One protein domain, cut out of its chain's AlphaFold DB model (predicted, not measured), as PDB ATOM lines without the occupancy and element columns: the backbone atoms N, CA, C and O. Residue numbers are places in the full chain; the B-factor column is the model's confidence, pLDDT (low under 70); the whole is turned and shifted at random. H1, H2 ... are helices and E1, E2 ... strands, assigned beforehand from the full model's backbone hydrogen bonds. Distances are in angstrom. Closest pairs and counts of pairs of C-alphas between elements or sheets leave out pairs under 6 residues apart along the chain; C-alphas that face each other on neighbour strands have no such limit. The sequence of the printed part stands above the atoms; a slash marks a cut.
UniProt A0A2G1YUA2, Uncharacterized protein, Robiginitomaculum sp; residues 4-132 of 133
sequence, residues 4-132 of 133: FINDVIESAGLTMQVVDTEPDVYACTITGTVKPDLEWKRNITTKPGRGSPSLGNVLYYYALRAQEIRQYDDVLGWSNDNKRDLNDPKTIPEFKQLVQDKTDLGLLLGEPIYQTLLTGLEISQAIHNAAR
ATOM      1  N   PHE A   4     180.799 212.266  76.857       88.62
ATOM      2  CA  PHE A   4     180.804 211.388  75.685       88.62
ATOM      3  C   PHE A   4     179.413 210.910  75.233       88.62
ATOM      4  O   PHE A   4     179.219 210.622  74.057       88.62
ATOM      5  N   ILE A   5     178.439 210.787  76.146       93.94
ATOM      6  CA  ILE A   5     177.074 210.380  75.775       93.94
ATOM      7  C   ILE A   5     176.391 211.498  74.991       93.94
ATOM      8  O   ILE A   5     175.720 211.215  74.002       93.94
ATOM      9  N   ASN A   6     176.583 212.752  75.406       93.00
ATOM     10  CA  ASN A   6     176.045 213.899  74.684       93.00
ATOM     11  C   ASN A   6     176.758 214.065  73.342       93.00
ATOM     12  O   ASN A   6     176.077 214.198  72.330       93.00
ATOM     13  N   ASP A   7     178.086 213.918  73.307       92.44
ATOM     14  CA  ASP A   7     178.860 213.959  72.060       92.44
ATOM     15  C   ASP A   7     178.362 212.923  71.045       92.44
ATOM     16  O   ASP A   7     178.217 213.217  69.858       92.44
ATOM     17  N   VAL A   8     178.066 211.702  71.502       94.44
ATOM     18  CA  VAL A   8     177.519 210.635  70.654       94.44
ATOM     19  C   VAL A   8     176.112 210.977  70.171       94.44
ATOM     20  O   VAL A   8     175.819 210.787  68.990       94.44
ATOM     21  N   ILE A   9     175.243 211.488  71.051       95.31
ATOM     22  CA  ILE A   9     173.882 211.905  70.687       95.31
ATOM     23  C   ILE A   9     173.925 212.998  69.620       95.31
ATOM     24  O   ILE A   9     173.226 212.886  68.615       95.31
ATOM     25  N   GLU A  10     174.761 214.017  69.806       94.75
ATOM     26  CA  GLU A  10     174.909 215.123  68.861       94.75
ATOM     27  C   GLU A  10     175.511 214.647  67.536       94.75
ATOM     28  O   GLU A  10     174.960 214.927  66.471       94.75
ATOM     29  N   SER A  11     176.584 213.853  67.589       93.75
ATOM     30  CA  SER A  11     177.281 213.350  66.397       93.75
ATOM     31  C   SER A  11     176.400 212.445  65.539       93.75
ATOM     32  O   SER A  11     176.465 212.505  64.311       93.75
ATOM     33  N   ALA A  12     175.573 211.604  66.168       93.94
ATOM     34  CA  ALA A  12     174.641 210.729  65.461       93.94
ATOM     35  C   ALA A  12     173.270 211.379  65.200       93.94
ATOM     36  O   ALA A  12     172.391 210.735  64.620       93.94
ATOM     37  N   GLY A  13     173.074 212.632  65.630       94.94
ATOM     38  CA  GLY A  13     171.805 213.352  65.533       94.94
ATOM     39  C   GLY A  13     170.642 212.571  66.143       94.94
ATOM     40  O   GLY A  13     169.572 212.492  65.539       94.94
ATOM     41  N   LEU A  14     170.876 211.927  67.291       96.12
ATOM     42  CA  LEU A  14     169.901 211.038  67.901       96.12
ATOM     43  C   LEU A  14     168.740 211.816  68.509       96.12
ATOM     44  O   LEU A  14     168.922 212.776  69.256       96.12
ATOM     45  N   THR A  15     167.532 211.322  68.264       96.69
ATOM     46  CA  THR A  15     166.320 211.797  68.928       96.69
ATOM     47  C   THR A  15     165.534 210.618  69.475       96.69
ATOM     48  O   THR A  15     165.688 209.489  69.012       96.69
ATOM     49  N   MET A  16     164.707 210.865  70.491       97.44
ATOM     50  CA  MET A  16     163.875 209.829  71.093       97.44
ATOM     51  C   MET A  16     162.456 210.329  71.297       97.44
ATOM     52  O   MET A  16     162.233 211.348  71.948       97.44
ATOM     53  N   GLN A  17     161.503 209.565  70.780       97.19
ATOM     54  CA  GLN A  17     160.092 209.691  71.113       97.19
ATOM     55  C   GLN A  17     159.746 208.669  72.190       97.19
ATOM     56  O   GLN A  17     160.208 207.529  72.134       97.19
ATOM     57  N   VAL A  18     158.939 209.079  73.166       96.50
ATOM     58  CA  VAL A  18     158.533 208.235  74.291       96.50
ATOM     59  C   VAL A  18     157.022 208.291  74.432       96.50
ATOM     60  O   VAL A  18     156.447 209.378  74.462       96.50
ATOM     61  N   VAL A  19     156.396 207.120  74.514       96.31
ATOM     62  CA  VAL A  19     154.959 206.963  74.737       96.31
ATOM     63  C   VAL A  19     154.747 206.048  75.936       96.31
ATOM     64  O   VAL A  19     155.314 204.958  75.992       96.31
ATOM     65  N   ASP A  20     153.921 206.480  76.882       93.56
ATOM     66  CA  ASP A  20     153.538 205.674  78.041       93.56
ATOM     67  C   ASP A  20     152.614 204.540  77.582       93.56
ATOM     68  O   ASP A  20     151.595 204.795  76.934       93.56
ATOM     69  N   THR A  21     152.951 203.288  77.899       93.06
ATOM     70  CA  THR A  21     152.114 202.131  77.532       93.06
ATOM     71  C   THR A  21     151.439 201.506  78.742       93.06
ATOM     72  O   THR A  21     150.249 201.209  78.701       93.06
ATOM     73  N   GLU A  22     152.190 201.323  79.826       92.12
ATOM     74  CA  GLU A  22     151.727 200.761  81.097       92.12
ATOM     75  C   GLU A  22     152.422 201.502  82.254       92.12
ATOM     76  O   GLU A  22     153.389 202.231  82.008       92.12
ATOM     77  N   PRO A  23     151.978 201.347  83.517       92.25
ATOM     78  CA  PRO A  23     152.694 201.916  84.655       92.25
ATOM     79  C   PRO A  23     154.176 201.523  84.637       92.25
ATOM     80  O   PRO A  23     154.513 200.342  84.608       92.25
ATOM     81  N   ASP A  24     155.048 202.531  84.629       91.62
ATOM     82  CA  ASP A  24     156.507 202.400  84.551       91.62
ATOM     83  C   ASP A  24     157.050 201.728  83.268       91.62
ATOM     84  O   ASP A  24     158.240 201.411  83.208       91.62
ATOM     85  N   VAL A  25     156.233 201.541  82.222       94.19
ATOM     86  CA  VAL A  25     156.649 200.992  80.918       94.19
ATOM     87  C   VAL A  25     156.438 202.017  79.809       94.19
ATOM     88  O   VAL A  25     155.341 202.540  79.609       94.19
ATOM     89  N   TYR A  26     157.503 202.251  79.048       95.50
ATOM     90  CA  TYR A  26     157.567 203.288  78.028       95.50
ATOM     91  C   TYR A  26     157.975 202.690  76.683       95.50
ATOM     92  O   TYR A  26     159.041 202.083  76.570       95.50
ATOM     93  N   ALA A  27     157.156 202.886  75.653       96.38
ATOM     94  CA  ALA A  27     157.532 202.604  74.275       96.38
ATOM     95  C   ALA A  27     158.413 203.744  73.755       96.38
ATOM     96  O   ALA A  27     157.953 204.864  73.524       96.38
ATOM     97  N   CYS A  28     159.698 203.456  73.579       96.50
ATOM     98  CA  CYS A  28     160.693 204.387  73.076       96.50
ATOM     99  C   CYS A  28     161.001 204.085  71.608       96.50
ATOM    100  O   CYS A  28     161.278 202.941  71.248       96.50
ATOM    101  N   THR A  29     160.993 205.122  70.774       96.88
ATOM    102  CA  THR A  29     161.482 205.066  69.392       96.88
ATOM    103  C   THR A  29     162.661 206.013  69.264       96.88
ATOM    104  O   THR A  29     162.503 207.218  69.456       96.88
ATOM    105  N   ILE A  30     163.836 205.464  68.970       96.88
ATOM    106  CA  ILE A  30     165.071 206.220  68.772       96.88
ATOM    107  C   ILE A  30     165.381 206.258  67.279       96.88
ATOM    108  O   ILE A  30     165.346 205.230  66.603       96.88
ATOM    109  N   THR A  31     165.698 207.442  66.778       95.94
ATOM    110  CA  THR A  31     166.102 207.681  65.389       95.94
ATOM    111  C   THR A  31     167.393 208.486  65.369       95.94
ATOM    112  O   THR A  31     167.745 209.111  66.371       95.94
ATOM    113  N   GLY A  32     168.108 208.467  64.246       93.56
ATOM    114  CA  GLY A  32     169.358 209.203  64.073       93.56
ATOM    115  C   GLY A  32     169.558 209.682  62.643       93.56
ATOM    116  O   GLY A  32     168.882 209.234  61.721       93.56
ATOM    117  N   THR A  33     170.520 210.579  62.443       93.19
ATOM    118  CA  THR A  33     170.856 211.127  61.119       93.19
ATOM    119  C   THR A  33     171.815 210.232  60.334       93.19
ATOM    120  O   THR A  33     171.857 210.308  59.109       93.19
ATOM    121  N   VAL A  34     172.558 209.353  61.016       90.06
ATOM    122  CA  VAL A  34     173.505 208.407  60.394       90.06
ATOM    123  C   VAL A  34     172.775 207.338  59.579       90.06
ATOM    124  O   VAL A  34     173.224 206.939  58.503       90.06
ATOM    125  N   LYS A  35     171.637 206.872  60.102       87.19
ATOM    126  CA  LYS A  35     170.734 205.908  59.469       87.19
ATOM    127  C   LYS A  35     169.294 206.420  59.589       87.19
ATOM    128  O   LYS A  35     168.559 205.934  60.444       87.19
ATOM    129  N   PRO A  36     168.887 207.387  58.747       86.81
ATOM    130  CA  PRO A  36     167.576 208.029  58.863       86.81
ATOM    131  C   PRO A  36     166.405 207.063  58.633       86.81
ATOM    132  O   PRO A  36     165.322 207.288  59.159       86.81
ATOM    133  N   ASP A  37     166.634 205.968  57.901       89.75
ATOM    134  CA  ASP A  37     165.618 204.945  57.619       89.75
ATOM    135  C   ASP A  37     165.497 203.879  58.727       89.75
ATOM    136  O   ASP A  37     164.649 202.989  58.644       89.75
ATOM    137  N   LEU A  38     166.362 203.923  59.749       91.31
ATOM    138  CA  LEU A  38     166.348 202.976  60.861       91.31
ATOM    139  C   LEU A  38     165.637 203.592  62.070       91.31
ATOM    140  O   LEU A  38     166.106 204.562  62.665       91.31
ATOM    141  N   GLU A  39     164.546 202.958  62.493       93.06
ATOM    142  CA  GLU A  39     163.879 203.261  63.757       93.06
ATOM    143  C   GLU A  39     164.181 202.167  64.779       93.06
ATOM    144  O   GLU A  39     163.786 201.009  64.616       93.06
ATOM    145  N   TRP A  40     164.843 202.532  65.872       94.25
ATOM    146  CA  TRP A  40     165.116 201.600  66.953       94.25
ATOM    147  C   TRP A  40     164.029 201.678  68.022       94.25
ATOM    148  O   TRP A  40     163.954 202.632  68.798       94.25
ATOM    149  N   LYS A  41     163.157 200.666  68.045       94.25
ATOM    150  CA  LYS A  41     161.993 200.602  68.938       94.25
ATOM    151  C   LYS A  41     162.239 199.655  70.102       94.25
ATOM    152  O   LYS A  41     162.656 198.509  69.895       94.25
ATOM    153  N   ARG A  42     161.968 200.122  71.322       92.38
ATOM    154  CA  ARG A  42     162.127 199.355  72.564       92.38
ATOM    155  C   ARG A  42     161.069 199.728  73.591       92.38
ATOM    156  O   ARG A  42     160.806 200.905  73.806       92.38
ATOM    157  N   ASN A  43     160.537 198.720  74.277       93.50
ATOM    158  CA  ASN A  43     159.791 198.934  75.511       93.50
ATOM    159  C   ASN A  43     160.785 198.957  76.670       93.50
ATOM    160  O   ASN A  43     161.555 198.011  76.850       93.50
ATOM    161  N   ILE A  44     160.778 200.042  77.435       92.94
ATOM    162  CA  ILE A  44     161.698 200.269  78.542       92.94
ATOM    163  C   ILE A  44     160.889 200.355  79.825       92.94
ATOM    164  O   ILE A  44     160.081 201.264  80.002       92.94
ATOM    165  N   THR A  45     161.144 199.419  80.733       93.06
ATOM    166  CA  THR A  45     160.599 199.463  82.089       93.06
ATOM    167  C   THR A  45     161.540 200.259  82.985       93.06
ATOM    168  O   THR A  45     162.730 199.944  83.089       93.06
ATOM    169  N   THR A  46     161.029 201.296  83.642       91.62
ATOM    170  CA  THR A  46     161.775 202.055  84.649       91.62
ATOM    171  C   THR A  46     161.367 201.621  86.057       91.62
ATOM    172  O   THR A  46     160.493 200.782  86.255       91.62
ATOM    173  N   LYS A  47     162.091 202.104  87.074       89.94
ATOM    174  CA  LYS A  47     161.707 201.840  88.465       89.94
ATOM    175  C   LYS A  47     160.473 202.684  88.814       89.94
ATOM    176  O   LYS A  47     160.433 203.831  88.361       89.94
ATOM    177  N   PRO A  48     159.585 202.195  89.699       88.88
ATOM    178  CA  PRO A  48     158.434 202.957  90.165       88.88
ATOM    179  C   PRO A  48     158.794 204.380  90.588       88.88
ATOM    180  O   PRO A  48     159.705 204.589  91.394       88.88
ATOM    181  N   GLY A  49     158.099 205.359  90.009       85.81
ATOM    182  CA  GLY A  49     158.275 206.783  90.315       85.81
ATOM    183  C   GLY A  49     159.494 207.455  89.667       85.81
ATOM    184  O   GLY A  49     159.724 208.637  89.910       85.81
ATOM    185  N   ARG A  50     160.273 206.746  88.834       87.88
ATOM    186  CA  ARG A  50     161.397 207.340  88.082       87.88
ATOM    187  C   ARG A  50     160.930 208.139  86.859       87.88
ATOM    188  O   ARG A  50     161.648 209.036  86.423       87.88
ATOM    189  N   GLY A  51     159.749 207.820  86.328       89.69
ATOM    190  CA  GLY A  51     159.198 208.443  85.127       89.69
ATOM    191  C   GLY A  51     159.841 207.939  83.832       89.69
ATOM    192  O   GLY A  51     160.559 206.932  83.820       89.69
ATOM    193  N   SER A  52     159.573 208.659  82.739       92.12
ATOM    194  CA  SER A  52     160.060 208.334  81.396       92.12
ATOM    195  C   SER A  52     161.592 208.353  81.323       92.12
ATOM    196  O   SER A  52     162.222 209.265  81.872       92.12
ATOM    197  N   PRO A  53     162.226 207.402  80.615       93.94
ATOM    198  CA  PRO A  53     163.672 207.404  80.449       93.94
ATOM    199  C   PRO A  53     164.132 208.572  79.559       93.94
ATOM    200  O   PRO A  53     163.441 208.969  78.625       93.94
ATOM    201  N   SER A  54     165.330 209.104  79.819       94.25
ATOM    202  CA  SER A  54     165.993 210.066  78.926       94.25
ATOM    203  C   SER A  54     166.878 209.343  77.912       94.25
ATOM    204  O   SER A  54     167.434 208.289  78.225       94.25
ATOM    205  N   LEU A  55     167.060 209.923  76.721       94.81
ATOM    206  CA  LEU A  55     167.859 209.311  75.650       94.81
ATOM    207  C   LEU A  55     169.277 208.969  76.123       94.81
ATOM    208  O   LEU A  55     169.737 207.853  75.907       94.81
ATOM    209  N   GLY A  56     169.932 209.877  76.853       94.31
ATOM    210  CA  GLY A  56     171.259 209.615  77.416       94.31
ATOM    211  C   GLY A  56     171.291 208.420  78.372       94.31
ATOM    212  O   GLY A  56     172.203 207.600  78.295       94.31
ATOM    213  N   ASN A  57     170.269 208.255  79.220       92.75
ATOM    214  CA  ASN A  57     170.178 207.097  80.115       92.75
ATOM    215  C   ASN A  57     169.960 205.791  79.343       92.75
ATOM    216  O   ASN A  57     170.541 204.769  79.705       92.75
ATOM    217  N   VAL A  58     169.132 205.825  78.296       94.19
ATOM    218  CA  VAL A  58     168.889 204.665  77.430       94.19
ATOM    219  C   VAL A  58     170.171 204.274  76.704       94.19
ATOM    220  O   VAL A  58     170.579 203.114  76.756       94.19
ATOM    221  N   LEU A  59     170.847 205.244  76.091       94.50
ATOM    222  CA  LEU A  59     172.080 205.008  75.353       94.50
ATOM    223  C   LEU A  59     173.181 204.459  76.262       94.50
ATOM    224  O   LEU A  59     173.816 203.464  75.924       94.50
ATOM    225  N   TYR A  60     173.355 205.046  77.448       93.75
ATOM    226  CA  TYR A  60     174.316 204.562  78.436       93.75
ATOM    227  C   TYR A  60     174.013 203.125  78.886       93.75
ATOM    228  O   TYR A  60     174.916 202.294  78.968       93.75
ATOM    229  N   TYR A  61     172.740 202.802  79.132       93.19
ATOM    230  CA  TYR A  61     172.319 201.451  79.503       93.19
ATOM    231  C   TYR A  61     172.664 200.416  78.426       93.19
ATOM    232  O   TYR A  61     173.227 199.363  78.732       93.19
ATOM    233  N   TYR A  62     172.365 200.712  77.162       94.75
ATOM    234  CA  TYR A  62     172.672 199.794  76.069       94.75
ATOM    235  C   TYR A  62     174.166 199.744  75.733       94.75
ATOM    236  O   TYR A  62     174.650 198.682  75.346       94.75
ATOM    237  N   ALA A  63     174.920 200.822  75.963       94.50
ATOM    238  CA  ALA A  63     176.377 200.811  75.862       94.50
ATOM    239  C   ALA A  63     177.006 199.832  76.870       94.50
ATOM    240  O   ALA A  63     177.883 199.055  76.501       94.50
ATOM    241  N   LEU A  64     176.513 199.808  78.116       93.31
ATOM    242  CA  LEU A  64     176.954 198.838  79.128       93.31
ATOM    243  C   LEU A  64     176.682 197.395  78.689       93.31
ATOM    244  O   LEU A  64     177.567 196.550  78.787       93.31
ATOM    245  N   ARG A  65     175.486 197.114  78.155       92.81
ATOM    246  CA  ARG A  65     175.142 195.783  77.621       92.81
ATOM    247  C   ARG A  65     176.031 195.376  76.448       92.81
ATOM    248  O   ARG A  65     176.478 194.236  76.366       92.81
ATOM    249  N   ALA A  66     176.287 196.310  75.536       93.81
ATOM    250  CA  ALA A  66     177.146 196.093  74.384       93.81
ATOM    251  C   ALA A  66     178.596 195.797  74.801       93.81
ATOM    252  O   ALA A  66     179.225 194.906  74.232       93.81
ATOM    253  N   GLN A  67     179.106 196.505  75.813       91.88
ATOM    254  CA  GLN A  67     180.420 196.259  76.403       91.88
ATOM    255  C   GLN A  67     180.476 194.892  77.100       91.88
ATOM    256  O   GLN A  67     181.416 194.139  76.859       91.88
ATOM    257  N   GLU A  68     179.458 194.543  77.897       89.69
ATOM    258  CA  GLU A  68     179.351 193.241  78.572       89.69
ATOM    259  C   GLU A  68     179.433 192.091  77.568       89.69
ATOM    260  O   GLU A  68     180.203 191.157  77.761       89.69
ATOM    261  N   ILE A  69     178.674 192.160  76.472       92.81
ATOM    262  CA  ILE A  69     178.611 191.061  75.505       92.81
ATOM    263  C   ILE A  69     179.805 191.037  74.538       92.81
ATOM    264  O   ILE A  69     180.001 190.057  73.827       92.81
ATOM    265  N   ARG A  70     180.625 192.098  74.487       88.69
ATOM    266  CA  ARG A  70     181.808 192.177  73.609       88.69
ATOM    267  C   ARG A  70     182.896 191.171  73.989       88.69
ATOM    268  O   ARG A  70     183.655 190.775  73.114       88.69
ATOM    269  N   GLN A  71     182.974 190.779  75.259       88.06
ATOM    270  CA  GLN A  71     183.992 189.845  75.758       88.06
ATOM    271  C   GLN A  71     183.620 188.363  75.579       88.06
ATOM    272  O   GLN A  71     184.408 187.497  75.947       88.06
ATOM    273  N   TYR A  72     182.430 188.070  75.042       90.88
ATOM    274  CA  TYR A  72     181.920 186.711  74.892       90.88
ATOM    275  C   TYR A  72     181.718 186.354  73.420       90.88
ATOM    276  O   TYR A  72     180.989 187.039  72.702       90.88
ATOM    277  N   ASP A  73     182.317 185.240  72.998       88.44
ATOM    278  CA  ASP A  73     182.124 184.683  71.654       88.44
ATOM    279  C   ASP A  73     180.818 183.880  71.551       88.44
ATOM    280  O   ASP A  73     180.182 183.837  70.496       88.44
ATOM    281  N   ASP A  74     180.393 183.255  72.654       91.19
ATOM    282  CA  ASP A  74     179.207 182.411  72.708       91.19
ATOM    283  C   ASP A  74     178.481 182.452  74.065       91.19
ATOM    284  O   ASP A  74     178.915 183.058  75.052       91.19
ATOM    285  N   VAL A  75     177.327 181.780  74.098       93.06
ATOM    286  CA  VAL A  75     176.481 181.668  75.289       93.06
ATOM    287  C   VAL A  75     177.128 180.837  76.401       93.06
ATOM    288  O   VAL A  75     176.779 181.038  77.559       93.06
ATOM    289  N   LEU A  76     178.061 179.926  76.093       93.62
ATOM    290  CA  LEU A  76     178.707 179.083  77.103       93.62
ATOM    291  C   LEU A  76     179.627 179.928  77.983       93.62
ATOM    292  O   LEU A  76     179.529 179.859  79.210       93.62
ATOM    293  N   GLY A  77     180.458 180.770  77.360       92.81
ATOM    294  CA  GLY A  77     181.325 181.713  78.065       92.81
ATOM    295  C   GLY A  77     180.522 182.699  78.910       92.81
ATOM    296  O   GLY A  77     180.756 182.823  80.112       92.81
ATOM    297  N   TRP A  78     179.503 183.328  78.313       94.31
ATOM    298  CA  TRP A  78     178.644 184.277  79.027       94.31
ATOM    299  C   TRP A  78     177.908 183.628  80.205       94.31
ATOM    300  O   TRP A  78     177.877 184.190  81.301       94.31
ATOM    301  N   SER A  79     177.340 182.434  80.007       93.38
ATOM    302  CA  SER A  79     176.579 181.720  81.037       93.38
ATOM    303  C   SER A  79     177.455 181.314  82.221       93.38
ATOM    304  O   SER A  79     177.013 181.432  83.363       93.38
ATOM    305  N   ASN A  80     178.686 180.863  81.964       93.44
ATOM    306  CA  ASN A  80     179.627 180.464  83.009       93.44
ATOM    307  C   ASN A  80     180.009 181.653  83.905       93.44
ATOM    308  O   ASN A  80     179.845 181.596  85.125       93.44
ATOM    309  N   ASP A  81     180.429 182.763  83.297       92.19
ATOM    310  CA  ASP A  81     180.881 183.950  84.028       92.19
ATOM    311  C   ASP A  81     179.740 184.644  84.786       92.19
ATOM    312  O   ASP A  81     179.933 185.151  85.894       92.19
ATOM    313  N   ASN A  82     178.524 184.608  84.231       90.50
ATOM    314  CA  ASN A  82     177.332 185.211  84.834       90.50
ATOM    315  C   ASN A  82     176.517 184.237  85.700       90.50
ATOM    316  O   ASN A  82     175.436 184.601  86.171       90.50
ATOM    317  N   LYS A  83     177.016 183.013  85.930       94.19
ATOM    318  CA  LYS A  83     176.364 181.962  86.737       94.19
ATOM    319  C   LYS A  83     174.914 181.689  86.312       94.19
ATOM    320  O   LYS A  83     174.029 181.524  87.154       94.19
ATOM    321  N   ARG A  84     174.664 181.675  85.004       92.19
ATOM    322  CA  ARG A  84     173.363 181.337  84.419       92.19
ATOM    323  C   ARG A  84     173.282 179.839  84.140       92.19
ATOM    324  O   ARG A  84     174.288 179.207  83.822       92.19
ATOM    325  N   ASP A  85     172.087 179.274  84.283       93.06
ATOM    326  CA  ASP A  85     171.822 177.870  83.968       93.06
ATOM    327  C   ASP A  85     171.416 177.745  82.498       93.06
ATOM    328  O   ASP A  85     170.410 178.317  82.080       93.06
ATOM    329  N   LEU A  86     172.168 176.979  81.708       92.19
ATOM    330  CA  LEU A  86     171.844 176.733  80.299       92.19
ATOM    331  C   LEU A  86     170.542 175.941  80.111       92.19
ATOM    332  O   LEU A  86     169.969 175.976  79.023       92.19
ATOM    333  N   ASN A  87     170.071 175.243  81.148       94.38
ATOM    334  CA  ASN A  87     168.791 174.540  81.128       94.38
ATOM    335  C   ASN A  87     167.607 175.461  81.442       94.38
ATOM    336  O   ASN A  87     166.463 175.073  81.200       94.38
ATOM    337  N   ASP A  88     167.851 176.670  81.963       95.12
ATOM    338  CA  ASP A  88     166.793 177.666  82.094       95.12
ATOM    339  C   ASP A  88     166.371 178.112  80.680       95.12
ATOM    340  O   ASP A  88     167.207 178.611  79.913       95.12
ATOM    341  N   PRO A  89     165.080 177.976  80.313       94.06
ATOM    342  CA  PRO A  89     164.586 178.366  78.995       94.06
ATOM    343  C   PRO A  89     164.808 179.851  78.663       94.06
ATOM    344  O   PRO A  89     164.654 180.232  77.503       94.06
ATOM    345  N   LYS A  90     165.163 180.697  79.639       93.81
ATOM    346  CA  LYS A  90     165.444 182.126  79.450       93.81
ATOM    347  C   LYS A  90     166.900 182.442  79.116       93.81
ATOM    348  O   LYS A  90     167.137 183.453  78.461       93.81
ATOM    349  N   THR A  91     167.863 181.596  79.483       92.44
ATOM    350  CA  THR A  91     169.301 181.908  79.360       92.44
ATOM    351  C   THR A  91     169.725 182.167  77.913       92.44
ATOM    352  O   THR A  91     170.339 183.189  77.611       92.44
ATOM    353  N   ILE A  92     169.351 181.280  76.985       93.25
ATOM    354  CA  ILE A  92     169.689 181.448  75.563       93.25
ATOM    355  C   ILE A  92     168.972 182.668  74.950       93.25
ATOM    356  O   ILE A  92     169.633 183.449  74.260       93.25
ATOM    357  N   PRO A  93     167.654 182.873  75.161       94.50
ATOM    358  CA  PRO A  93     166.982 184.100  74.736       94.50
ATOM    359  C   PRO A  93     167.608 185.388  75.284       94.50
ATOM    360  O   PRO A  93     167.770 186.336  74.519       94.50
ATOM    361  N   GLU A  94     167.994 185.424  76.562       93.06
ATOM    362  CA  GLU A  94     168.653 186.585  77.175       93.06
ATOM    363  C   GLU A  94     169.973 186.908  76.470       93.06
ATOM    364  O   GLU A  94     170.184 188.048  76.052       93.06
ATOM    365  N   PHE A  95     170.821 185.900  76.244       94.19
ATOM    366  CA  PHE A  95     172.068 186.074  75.500       94.19
ATOM    367  C   PHE A  95     171.822 186.605  74.081       94.19
ATOM    368  O   PHE A  95     172.445 187.577  73.652       94.19
ATOM    369  N   LYS A  96     170.872 186.008  73.349       94.19
ATOM    370  CA  LYS A  96     170.511 186.463  71.998       94.19
ATOM    371  C   LYS A  96     170.022 187.910  71.998       94.19
ATOM    372  O   LYS A  96     170.377 188.658  71.091       94.19
ATOM    373  N   GLN A  97     169.258 188.313  73.011       91.88
ATOM    374  CA  GLN A  97     168.802 189.693  73.146       91.88
ATOM    375  C   GLN A  97     169.971 190.656  73.378       91.88
ATOM    376  O   GLN A  97     169.989 191.720  72.770       91.88
ATOM    377  N   LEU A  98     170.968 190.288  74.190       93.12
ATOM    378  CA  LEU A  98     172.172 191.104  74.392       93.12
ATOM    379  C   LEU A  98     172.975 191.272  73.092       93.12
ATOM    380  O   LEU A  98     173.404 192.379  72.766       93.12
ATOM    381  N   VAL A  99     173.128 190.198  72.312       94.69
ATOM    382  CA  VAL A  99     173.787 190.250  70.994       94.69
ATOM    383  C   VAL A  99     173.004 191.129  70.015       94.69
ATOM    384  O   VAL A  99     173.606 191.932  69.296       94.69
ATOM    385  N   GLN A 100     171.673 191.018  70.008       93.19
ATOM    386  CA  GLN A 100     170.811 191.856  69.177       93.19
ATOM    387  C   GLN A 100     170.910 193.324  69.587       93.19
ATOM    388  O   GLN A 100     171.081 194.179  68.730       93.19
ATOM    389  N   ASP A 101     170.865 193.623  70.885       92.12
ATOM    390  CA  ASP A 101     170.977 194.987  71.398       92.12
ATOM    391  C   ASP A 101     172.327 195.620  71.028       92.12
ATOM    392  O   ASP A 101     172.358 196.771  70.597       92.12
ATOM    393  N   LYS A 102     173.431 194.861  71.114       94.00
ATOM    394  CA  LYS A 102     174.750 195.302  70.625       94.00
ATOM    395  C   LYS A 102     174.703 195.636  69.134       94.00
ATOM    396  O   LYS A 102     175.199 196.677  68.710       94.00
ATOM    397  N   THR A 103     174.132 194.733  68.342       93.50
ATOM    398  CA  THR A 103     174.068 194.865  66.881       93.50
ATOM    399  C   THR A 103     173.221 196.064  66.473       93.50
ATOM    400  O   THR A 103     173.665 196.882  65.675       93.50
ATOM    401  N   ASP A 104     172.037 196.208  67.064       92.25
ATOM    402  CA  ASP A 104     171.122 197.313  66.796       92.25
ATOM    403  C   ASP A 104     171.740 198.657  67.180       92.25
ATOM    404  O   ASP A 104     171.634 199.617  66.419       92.25
ATOM    405  N   LEU A 105     172.438 198.721  68.319       93.50
ATOM    406  CA  LEU A 105     173.147 199.926  68.744       93.50
ATOM    407  C   LEU A 105     174.256 200.309  67.751       93.50
ATOM    408  O   LEU A 105     174.388 201.480  67.397       93.50
ATOM    409  N   GLY A 106     175.021 199.326  67.263       93.81
ATOM    410  CA  GLY A 106     176.034 199.540  66.228       93.81
ATOM    411  C   GLY A 106     175.437 200.003  64.897       93.81
ATOM    412  O   GLY A 106     175.977 200.902  64.256       93.81
ATOM    413  N   LEU A 107     174.289 199.450  64.499       93.12
ATOM    414  CA  LEU A 107     173.571 199.874  63.295       93.12
ATOM    415  C   LEU A 107     173.039 201.303  63.419       93.12
ATOM    416  O   LEU A 107     173.182 202.078  62.477       93.12
ATOM    417  N   LEU A 108     172.457 201.651  64.567       92.88
ATOM    418  CA  LEU A 108     171.893 202.973  64.831       92.88
ATOM    419  C   LEU A 108     172.953 204.077  64.769       92.88
ATOM    420  O   LEU A 108     172.712 205.135  64.193       92.88
ATOM    421  N   LEU A 109     174.121 203.829  65.362       93.69
ATOM    422  CA  LEU A 109     175.197 204.816  65.460       93.69
ATOM    423  C   LEU A 109     176.130 204.813  64.246       93.69
ATOM    424  O   LEU A 109     176.771 205.821  63.957       93.69
ATOM    425  N   GLY A 110     176.231 203.685  63.542       92.81
ATOM    426  CA  GLY A 110     177.315 203.431  62.602       92.81
ATOM    427  C   GLY A 110     178.654 203.192  63.311       92.81
ATOM    428  O   GLY A 110     178.885 203.635  64.436       92.81
ATOM    429  N   GLU A 111     179.565 202.497  62.625       92.88
ATOM    430  CA  GLU A 111     180.821 202.016  63.217       92.88
ATOM    431  C   GLU A 111     181.668 203.115  63.894       92.88
ATOM    432  O   GLU A 111     182.059 202.915  65.044       92.88
ATOM    433  N   PRO A 112     181.924 204.292  63.280       93.94
ATOM    434  CA  PRO A 112     182.809 205.285  63.893       93.94
ATOM    435  C   PRO A 112     182.274 205.810  65.228       93.94
ATOM    436  O   PRO A 112     183.006 205.875  66.213       93.94
ATOM    437  N   ILE A 113     180.983 206.141  65.278       95.06
ATOM    438  CA  ILE A 113     180.352 206.716  66.470       95.06
ATOM    439  C   ILE A 113     180.134 205.636  67.534       95.06
ATOM    440  O   ILE A 113     180.304 205.897  68.725       95.06
ATOM    441  N   TYR A 114     179.821 204.407  67.120       94.88
ATOM    442  CA  TYR A 114     179.729 203.265  68.022       94.88
ATOM    443  C   TYR A 114     181.053 203.000  68.758       94.88
ATOM    444  O   TYR A 114     181.057 202.804  69.974       94.88
ATOM    445  N   GLN A 115     182.194 203.074  68.064       93.69
ATOM    446  CA  GLN A 115     183.506 202.938  68.706       93.69
ATOM    447  C   GLN A 115     183.812 204.095  69.665       93.69
ATOM    448  O   GLN A 115     184.336 203.860  70.759       93.69
ATOM    449  N   THR A 116     183.439 205.331  69.313       93.75
ATOM    450  CA  THR A 116     183.546 206.487  70.220       93.75
ATOM    451  C   THR A 116     182.733 206.277  71.495       93.75
ATOM    452  O   THR A 116     183.237 206.536  72.589       93.75
ATOM    453  N   LEU A 117     181.512 205.748  71.379       94.94
ATOM    454  CA  LEU A 117     180.657 205.438  72.524       94.94
ATOM    455  C   LEU A 117     181.318 204.429  73.472       94.94
ATOM    456  O   LEU A 117     181.384 204.676  74.677       94.94
ATOM    457  N   LEU A 118     181.816 203.307  72.942       94.50
ATOM    458  CA  LEU A 118     182.450 202.269  73.761       94.50
ATOM    459  C   LEU A 118     183.753 202.758  74.403       94.50
ATOM    460  O   LEU A 118     183.981 202.517  75.587       94.50
ATOM    461  N   THR A 119     184.570 203.504  73.659       93.06
ATOM    462  CA  THR A 119     185.817 204.085  74.178       93.06
ATOM    463  C   THR A 119     185.532 205.085  75.301       93.06
ATOM    464  O   THR A 119     186.158 205.040  76.361       93.06
ATOM    465  N   GLY A 120     184.550 205.972  75.108       92.44
ATOM    466  CA  GLY A 120     184.129 206.931  76.129       92.44
ATOM    467  C   GLY A 120     183.609 206.249  77.398       92.44
ATOM    468  O   GLY A 120     183.919 206.689  78.510       92.44
ATOM    469  N   LEU A 121     182.886 205.134  77.248       93.19
ATOM    470  CA  LEU A 121     182.413 204.323  78.366       93.19
ATOM    471  C   LEU A 121     183.572 203.704  79.161       93.19
ATOM    472  O   LEU A 121     183.599 203.837  80.387       93.19
ATOM    473  N   GLU A 122     184.537 203.081  78.480       91.12
ATOM    474  CA  GLU A 122     185.729 202.483  79.099       91.12
ATOM    475  C   GLU A 122     186.531 203.529  79.893       91.12
ATOM    476  O   GLU A 122     186.861 203.313  81.063       91.12
ATOM    477  N   ILE A 123     186.766 204.711  79.307       89.75
ATOM    478  CA  ILE A 123     187.453 205.827  79.976       89.75
ATOM    479  C   ILE A 123     186.665 206.291  81.207       89.75
ATOM    480  O   ILE A 123     187.234 206.460  82.290       89.75
ATOM    481  N   SER A 124     185.348 206.472  81.073       88.75
ATOM    482  CA  SER A 124     184.496 206.917  82.178       88.75
ATOM    483  C   SER A 124     184.518 205.937  83.354       88.75
ATOM    484  O   SER A 124     184.494 206.373  84.508       88.75
ATOM    485  N   GLN A 125     184.544 204.630  83.088       88.19
ATOM    486  CA  GLN A 125     184.635 203.601  84.125       88.19
ATOM    487  C   GLN A 125     186.018 203.591  84.785       88.19
ATOM    488  O   GLN A 125     186.103 203.523  86.012       88.19
ATOM    489  N   ALA A 126     187.094 203.719  84.002       86.50
ATOM    490  CA  ALA A 126     188.459 203.770  84.519       86.50
ATOM    491  C   ALA A 126     188.669 204.959  85.473       86.50
ATOM    492  O   ALA A 126     189.191 204.777  86.572       86.50
ATOM    493  N   ILE A 127     188.191 206.153  85.104       85.06
ATOM    494  CA  ILE A 127     188.247 207.348  85.963       85.06
ATOM    495  C   ILE A 127     187.464 207.119  87.260       85.06
ATOM    496  O   ILE A 127     187.951 207.436  88.345       85.06
ATOM    497  N   HIS A 128     186.257 206.550  87.167       80.75
ATOM    498  CA  HIS A 128     185.436 206.293  88.349       80.75
ATOM    499  C   HIS A 128     186.082 205.277  89.301       80.75
ATOM    500  O   HIS A 128     185.999 205.434  90.517       80.75
ATOM    501  N   ASN A 129     186.752 204.259  88.760       75.56
ATOM    502  CA  ASN A 129     187.478 203.271  89.551       75.56
ATOM    503  C   ASN A 129     188.752 203.856  90.175       75.56
ATOM    504  O   ASN A 129     189.042 203.555  91.327       75.56
ATOM    505  N   ALA A 130     189.477 204.722  89.461       72.44
ATOM    506  CA  ALA A 130     190.663 205.398  89.986       72.44
ATOM    507  C   ALA A 130     190.332 206.358  91.141       72.44
ATOM    508  O   ALA A 130     191.092 206.445  92.093       72.44
ATOM    509  N   ALA A 131     189.172 207.023  91.103       70.06
ATOM    510  CA  ALA A 131     188.713 207.924  92.165       70.06
ATOM    511  C   ALA A 131     188.256 207.211  93.458       70.06
ATOM    512  O   ALA A 131     187.854 207.874  94.414       70.06
ATOM    513  N   ARG A 132     188.246 205.871  93.479       58.12
ATOM    514  CA  ARG A 132     187.915 205.050  94.659       58.12
ATOM    515  C   ARG A 132     189.144 204.589  95.449       58.12
ATOM    516  O   ARG A 132     188.962 203.958  96.489       58.12
TER     517      ARG A 132
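This is residues 4 to 132 of the 133 residues of an uncharacterized protein of Robiginitomaculum sp (UniProt A0A2G1YUA2). A strongly twisted three-stranded sheet, E1 E2 E3, makes one side of the domain, and a group of crossed helices makes the rest, with H2 through its middle. H4 and H5 each cross H2, H1 lies side by side with H5, and H3 packs on H4 at the end away from the sheet; residues 125 to 132 stick out. The 129 printed residues hold five named helices and three named strands in the order H1 E1 E2 E3 H2 H3 H4 H5, a mixed class. The sheet is antiparallel, a meander in which each strand neighbours the one before. The whole is compact, with a radius of gyration of the C-alphas of 15.7 A and spans of 39 by 38 by 35 A.

E1 is residues 15 to 22, 22.0 A long, E2 25 to 31, 19.4 A, and E3 40 to 45. H2 is residues 55 to 70, 22.2 A, H4 91 to 109, 27.4 A, and H5 111 to 130, 28.7 A. H1, residues 4 to 11, begins at C-alpha 4 (180.804, 211.388, 75.685); H3 is residues 75 to 81. H5 ends at C-alpha 130 (190.663, 205.398, 89.986).

E1 and E2 form a hairpin, with N 17 and O 29 at 2.9 A. E2 and E3 form another, with N 28 and O 42 at 2.8 A. H2 only grazes the sheet with residues 55 to 59, and H4 with residues 101 to 109. H2, the hub, touches H4 at a steep tilt of 59 degrees, opposite ways, the C-alphas of Ala 66 and Lys 102 closest at 4.5 A. H2 touches H5 about perpendicular, at 88 degrees, Ala 63 and Leu 118 having the closest C-alphas, 6.6 A. H1 touches H5 at a shallow tilt of 18 degrees, opposite ways, with the C-alphas of Phe 4 and Gly 120 closest at 5.6 A. H3 touches H4 about perpendicular, at 78 degrees, the closest C-alphas being those of Val 75 and Phe 95, 6.2 A. In H1, H2, H3, H4 and H5 every O i to N i+4 pair is within hydrogen-bond range.

The farthest C-alphas, of Asp 37 and Arg 132, are 43.2 A apart. The printed part has no cut and no long link. Residue 132 is under 70 in pLDDT.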